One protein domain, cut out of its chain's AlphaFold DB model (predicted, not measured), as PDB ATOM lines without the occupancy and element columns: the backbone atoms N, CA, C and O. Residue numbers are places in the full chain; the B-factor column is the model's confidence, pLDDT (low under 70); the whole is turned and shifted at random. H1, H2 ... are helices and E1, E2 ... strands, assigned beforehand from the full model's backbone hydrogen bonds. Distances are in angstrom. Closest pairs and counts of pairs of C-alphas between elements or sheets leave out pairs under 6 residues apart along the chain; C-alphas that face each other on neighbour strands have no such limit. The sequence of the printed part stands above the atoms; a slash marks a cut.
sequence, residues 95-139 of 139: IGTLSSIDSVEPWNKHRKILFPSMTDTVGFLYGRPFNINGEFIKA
ATOM      1  N   ILE A  95       2.821  44.357 -78.199       95.00
ATOM      2  CA  ILE A  95       2.244  43.027 -78.421       95.00
ATOM      3  C   ILE A  95       1.277  42.758 -77.268       95.00
ATOM      4  O   ILE A  95       1.629  42.934 -76.101       95.00
ATOM      5  N   GLY A  96       0.047  42.383 -77.604       92.12
ATOM      6  CA  GLY A  96      -1.007  42.085 -76.645       92.12
ATOM      7  C   GLY A  96      -1.096  40.598 -76.323       92.12
ATOM      8  O   GLY A  96      -0.880  39.742 -77.176       92.12
ATOM      9  N   THR A  97      -1.478  40.291 -75.089       92.31
ATOM     10  CA  THR A  97      -1.963  38.968 -74.675       92.31
ATOM     11  C   THR A  97      -3.432  38.785 -75.072       92.31
ATOM     12  O   THR A  97      -4.107  39.748 -75.440       92.31
ATOM     13  N   LEU A  98      -3.977  37.576 -74.906       88.19
ATOM     14  CA  LEU A  98      -5.403  37.310 -75.143       88.19
ATOM     15  C   LEU A  98      -6.327  38.214 -74.306       88.19
ATOM     16  O   LEU A  98      -7.336  38.693 -74.820       88.19
ATOM     17  N   SER A  99      -5.938  38.530 -73.067       86.25
ATOM     18  CA  SER A  99      -6.695  39.426 -72.179       86.25
ATOM     19  C   SER A  99      -6.778  40.875 -72.677       86.25
ATOM     20  O   SER A  99      -7.605  41.653 -72.202       86.25
ATOM     21  N   SER A 100      -5.953  41.258 -73.657       82.62
ATOM     22  CA  SER A 100      -5.976  42.608 -74.232       82.62
ATOM     23  C   SER A 100      -7.299  42.900 -74.943       82.62
ATOM     24  O   SER A 100      -7.785  44.031 -74.874       82.62
ATOM     25  N   ILE A 101      -7.910  41.888 -75.571       81.31
ATOM     26  CA  ILE A 101      -9.214  42.015 -76.238       81.31
ATOM     27  C   ILE A 101     -10.345  42.181 -75.225       81.31
ATOM     28  O   ILE A 101     -11.226  43.014 -75.424       81.31
ATOM     29  N   ASP A 102     -10.281  41.456 -74.109       81.31
ATOM     30  CA  ASP A 102     -11.319  41.488 -73.072       81.31
ATOM     31  C   ASP A 102     -11.433  42.876 -72.415       81.31
ATOM     32  O   ASP A 102     -12.490  43.257 -71.912       81.31
ATOM     33  N   SER A 103     -10.353  43.664 -72.473       80.44
ATOM     34  CA  SER A 103     -10.284  45.027 -71.936       80.44
ATOM     35  C   SER A 103     -11.010  46.090 -72.775       80.44
ATOM     36  O   SER A 103     -11.077  47.250 -72.365       80.44
ATOM     37  N   VAL A 104     -11.504  45.741 -73.968       83.88
ATOM     38  CA  VAL A 104     -12.293  46.630 -74.830       83.88
ATOM     39  C   VAL A 104     -13.723  46.107 -74.863       83.88
ATOM     40  O   VAL A 104     -14.005  45.074 -75.465       83.88
ATOM     41  N   GLU A 105     -14.640  46.824 -74.216       85.38
ATOM     42  CA  GLU A 105     -16.008  46.347 -73.980       85.38
ATOM     43  C   GLU A 105     -16.756  45.923 -75.263       85.38
ATOM     44  O   GLU A 105     -17.301  44.814 -75.267       85.38
ATOM     45  N   PRO A 106     -16.756  46.701 -76.370       84.75
ATOM     46  CA  PRO A 106     -17.387  46.256 -77.614       84.75
ATOM     47  C   PRO A 106     -16.797  44.959 -78.171       84.75
ATOM     48  O   PRO A 106     -17.520  44.157 -78.761       84.75
ATOM     49  N   TRP A 107     -15.493  44.737 -77.986       88.62
ATOM     50  CA  TRP A 107     -14.820  43.549 -78.498       88.62
ATOM     51  C   TRP A 107     -15.105  42.330 -77.638       88.62
ATOM     52  O   TRP A 107     -15.379  41.263 -78.173       88.62
ATOM     53  N   ASN A 108     -15.114  42.503 -76.317       88.00
ATOM     54  CA  ASN A 108     -15.483  41.452 -75.380       88.00
ATOM     55  C   ASN A 108     -16.935  40.988 -75.615       88.00
ATOM     56  O   ASN A 108     -17.195  39.798 -75.795       88.00
ATOM     57  N   LYS A 109     -17.876  41.938 -75.739       89.88
ATOM     58  CA  LYS A 109     -19.297  41.650 -76.018       89.88
ATOM     59  C   LYS A 109     -19.514  40.902 -77.336       89.88
ATOM     60  O   LYS A 109     -20.392  40.046 -77.412       89.88
ATOM     61  N   HIS A 110     -18.712  41.189 -78.360       90.06
ATOM     62  CA  HIS A 110     -18.848  40.595 -79.695       90.06
ATOM     63  C   HIS A 110     -17.704  39.640 -80.060       90.06
ATOM     64  O   HIS A 110     -17.468  39.378 -81.238       90.06
ATOM     65  N   ARG A 111     -17.010  39.072 -79.064       88.88
ATOM     66  CA  ARG A 111     -15.778  38.288 -79.261       88.88
ATOM     67  C   ARG A 111     -15.938  37.148 -80.261       88.88
ATOM     68  O   ARG A 111     -15.062  36.950 -81.086       88.88
ATOM     69  N   LYS A 112     -17.064  36.427 -80.222       89.12
ATOM     70  CA  LYS A 112     -17.339  35.308 -81.143       89.12
ATOM     71  C   LYS A 112     -17.549  35.748 -82.594       89.12
ATOM     72  O   LYS A 112     -17.307  34.961 -83.495       89.12
ATOM     73  N   ILE A 113     -18.029  36.974 -82.801       90.56
ATOM     74  CA  ILE A 113     -18.245  37.547 -84.135       90.56
ATOM     75  C   ILE A 113     -16.917  38.072 -84.682       90.56
ATOM     76  O   ILE A 113     -16.613  37.874 -85.849       90.56
ATOM     77  N   LEU A 114     -16.130  38.732 -83.829       89.00
ATOM     78  CA  LEU A 114     -14.844  39.316 -84.206       89.00
ATOM     79  C   LEU A 114     -13.719  38.285 -84.328       89.00
ATOM     80  O   LEU A 114     -12.775  38.526 -85.066       89.00
ATOM     81  N   PHE A 115     -13.795  37.183 -83.578       89.38
ATOM     82  CA  PHE A 115     -12.777  36.136 -83.509       89.38
ATOM     83  C   PHE A 115     -13.456  34.757 -83.401       89.38
ATOM     84  O   PHE A 115     -13.557  34.194 -82.303       89.38
ATOM     85  N   PRO A 116     -13.969  34.209 -84.517       85.62
ATOM     86  CA  PRO A 116     -14.710  32.946 -84.514       85.62
ATOM     87  C   PRO A 116     -13.847  31.744 -84.101       85.62
ATOM     88  O   PRO A 116     -14.369  30.797 -83.514       85.62
ATOM     89  N   SER A 117     -12.531  31.795 -84.340       85.25
ATOM     90  CA  SER A 117     -11.563  30.809 -83.853       85.25
ATOM     91  C   SER A 117     -10.351  31.489 -83.220       85.25
ATOM     92  O   SER A 117      -9.828  32.469 -83.745       85.25
ATOM     93  N   MET A 118      -9.917  30.960 -82.075       86.25
ATOM     94  CA  MET A 118      -8.804  31.479 -81.269       86.25
ATOM     95  C   MET A 118      -7.904  30.363 -80.717       86.25
ATOM     96  O   MET A 118      -7.078  30.620 -79.846       86.25
ATOM     97  N   THR A 119      -8.098  29.122 -81.173       87.19
ATOM     98  CA  THR A 119      -7.494  27.915 -80.580       87.19
ATOM     99  C   THR A 119      -5.969  27.957 -80.587       87.19
ATOM    100  O   THR A 119      -5.352  27.605 -79.589       87.19
ATOM    101  N   ASP A 120      -5.377  28.467 -81.667       92.56
ATOM    102  CA  ASP A 120      -3.921  28.528 -81.833       92.56
ATOM    103  C   ASP A 120      -3.340  29.902 -81.481       92.56
ATOM    104  O   ASP A 120      -2.158  30.158 -81.714       92.56
ATOM    105  N   THR A 121      -4.155  30.818 -80.948       94.56
ATOM    106  CA  THR A 121      -3.719  32.189 -80.693       94.56
ATOM    107  C   THR A 121      -2.803  32.255 -79.479       94.56
ATOM    108  O   THR A 121      -3.206  31.916 -78.368       94.56
ATOM    109  N   VAL A 122      -1.603  32.804 -79.669       95.44
ATOM    110  CA  VAL A 122      -0.639  33.052 -78.582       95.44
ATOM    111  C   VAL A 122      -0.515  34.536 -78.230       95.44
ATOM    112  O   VAL A 122      -0.021  34.884 -77.159       95.44
ATOM    113  N   GLY A 123      -1.001  35.427 -79.097       95.00
ATOM    114  CA  GLY A 123      -0.972  36.863 -78.860       95.00
ATOM    115  C   GLY A 123      -1.696  37.672 -79.928       95.00
ATOM    116  O   GLY A 123      -2.305  37.134 -80.851       95.00
ATOM    117  N   PHE A 124      -1.621  38.991 -79.776       94.19
ATOM    118  CA  PHE A 124      -2.190  39.974 -80.685       94.19
ATOM    119  C   PHE A 124      -1.146  41.000 -81.107       94.19
ATOM    120  O   PHE A 124      -0.472  41.600 -80.269       94.19
ATOM    121  N   LEU A 125      -1.068  41.264 -82.406       94.38
ATOM    122  CA  LEU A 125      -0.287  42.362 -82.962       94.38
ATOM    123  C   LEU A 125      -1.207  43.188 -83.855       94.38
ATOM    124  O   LEU A 125      -1.921  42.642 -84.691       94.38
ATOM    125  N   TYR A 126      -1.250  44.502 -83.634       92.69
ATOM    126  CA  TYR A 126      -2.153  45.418 -84.351       92.69
ATOM    127  C   TYR A 126      -3.647  45.056 -84.223       92.69
ATOM    128  O   TYR A 126      -4.457  45.442 -85.057       92.69
ATOM    129  N   GLY A 127      -4.016  44.298 -83.183       90.94
ATOM    130  CA  GLY A 127      -5.375  43.773 -82.999       90.94
ATOM    131  C   GLY A 127      -5.674  42.520 -83.813       90.94
ATOM    132  O   GLY A 127      -6.807  42.052 -83.830       90.94
ATOM    133  N   ARG A 128      -4.679  41.933 -84.469       92.56
ATOM    134  CA  ARG A 128      -4.833  40.678 -85.198       92.56
ATOM    135  C   ARG A 128      -4.266  39.531 -84.360       92.56
ATOM    136  O   ARG A 128      -3.133  39.666 -83.884       92.56
ATOM    137  N   PRO A 129      -5.024  38.442 -84.149       94.25
ATOM    138  CA  PRO A 129      -4.509  37.267 -83.459       94.25
ATOM    139  C   PRO A 129      -3.416  36.600 -84.302       94.25
ATOM    140  O   PRO A 129      -3.517  36.564 -85.530       94.25
ATOM    141  N   PHE A 130      -2.377  36.073 -83.655       95.44
ATOM    142  CA  PHE A 130      -1.320  35.307 -84.318       95.44
ATOM    143  C   PHE A 130      -0.983  34.016 -83.559       95.44
ATOM    144  O   PHE A 130      -1.191  33.934 -82.343       95.44
ATOM    145  N   ASN A 131      -0.489  33.009 -84.285       95.62
ATOM    146  CA  ASN A 131      -0.104  31.704 -83.738       95.62
ATOM    147  C   ASN A 131       1.369  31.652 -83.288       95.62
ATOM    148  O   ASN A 131       2.109  32.621 -83.433       95.62
ATOM    149  N   ILE A 132       1.828  30.519 -82.747       96.44
ATOM    150  CA  ILE A 132       3.213  30.365 -82.254       96.44
ATOM    151  C   ILE A 132       4.292  30.591 -83.331       96.44
ATOM    152  O   ILE A 132       5.419  30.945 -82.998       96.44
ATOM    153  N   ASN A 133       3.940  30.451 -84.612       96.50
ATOM    154  CA  ASN A 133       4.837  30.698 -85.742       96.50
ATOM    155  C   ASN A 133       4.850  32.176 -86.180       96.50
ATOM    156  O   ASN A 133       5.568  32.533 -87.110       96.50
ATOM    157  N   GLY A 134       4.061  33.043 -85.534       94.69
ATOM    158  CA  GLY A 134       3.917  34.453 -85.906       94.69
ATOM    159  C   GLY A 134       2.960  34.697 -87.076       94.69
ATOM    160  O   GLY A 134       2.889  35.813 -87.589       94.69
ATOM    161  N   GLU A 135       2.209  33.683 -87.505       95.50
ATOM    162  CA  GLU A 135       1.259  33.804 -88.609       95.50
ATOM    163  C   GLU A 135      -0.053  34.400 -88.100       95.50
ATOM    164  O   GLU A 135      -0.610  33.948 -87.094       95.50
ATOM    165  N   PHE A 136      -0.573  35.408 -88.804       93.75
ATOM    166  CA  PHE A 136      -1.878  35.968 -88.474       93.75
ATOM    167  C   PHE A 136      -2.988  34.954 -88.742       93.75
ATOM    168  O   PHE A 136      -3.139  34.455 -89.858       93.75
ATOM    169  N   ILE A 137      -3.818  34.724 -87.731       90.69
ATOM    170  CA  ILE A 137      -4.998  33.874 -87.840       90.69
ATOM    171  C   ILE A 137      -6.084  34.698 -88.533       90.69
ATOM    172  O   ILE A 137      -6.383  35.824 -88.123       90.69
ATOM    173  N   LYS A 138      -6.645  34.165 -89.624       75.94
ATOM    174  CA  LYS A 138      -7.799  34.779 -90.286       75.94
ATOM    175  C   LYS A 138      -8.992  34.671 -89.338       75.94
ATOM    176  O   LYS A 138      -9.442  33.565 -89.047       75.94
ATOM    177  N   ALA A 139      -9.416  35.819 -88.826       59.09
ATOM    178  CA  ALA A 139     -10.677  35.970 -88.120       59.09
ATOM    179  C   ALA A 139     -11.828  36.073 -89.123       59.09
ATOM    180  O   ALA A 139     -11.591  36.648 -90.213       59.09
TER     181      ALA A 139
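AT A GLANCE: This is residues 95 to 139 of the 139 residues of the protein "DNA-binding transcriptional regulator" of Staphylococcus aureus (UniProt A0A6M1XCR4). The chain makes a ring of short pieces: the E1-E2 strand hairpin at one end, the short helices H1, H2 and H3 round the other, and the tail after E2 folding back. The 45 printed residues hold H1 H2 H3 E1 E2 in that order, a mixed class with under half in named elements. The antiparallel sheet runs E1 - E2; the whole is compact, radius of gyration of the C-alphas 9.7 A, spanning 28 by 19 by 15 A.

IN THESE COORDINATES: Find C-alpha 99 at (-6.695, 39.426, -72.179), where H1, residues 99 to 102, begins, 5.1 A long. Next come H2, 105 to 109, 6.1 A, and H3, 111 to 114, 5.1 A. E1, 123 to 125, spans 6.9 A; E2, 128 to 130, spans 6.5 A and ends at (-1.320, 35.307, -84.318).

HOW THE PARTS SIT: H1 and H2 only just touch, with 3 pairs of C-alphas within 8 A, and only at the corner; closest are the C-alphas of Asp 102 and Asn 108, 4.8 A. H2 and H3 are close but not clearly touching: Trp 107 and Leu 114 have the closest C-alphas, 7.1 A. In H2 the O i to N i+4 pair is within hydrogen-bond range; H1 and H3 are too short for one. In the hairpin, N 128 and O 125 are within hydrogen-bond range at 2.9 A.

THE WHOLE: The farthest C-alphas, of Glu 105 and Asn 133, are 28.6 A apart. The printed part has no cut and no long link; residue 139 alone is under pLDDT 70.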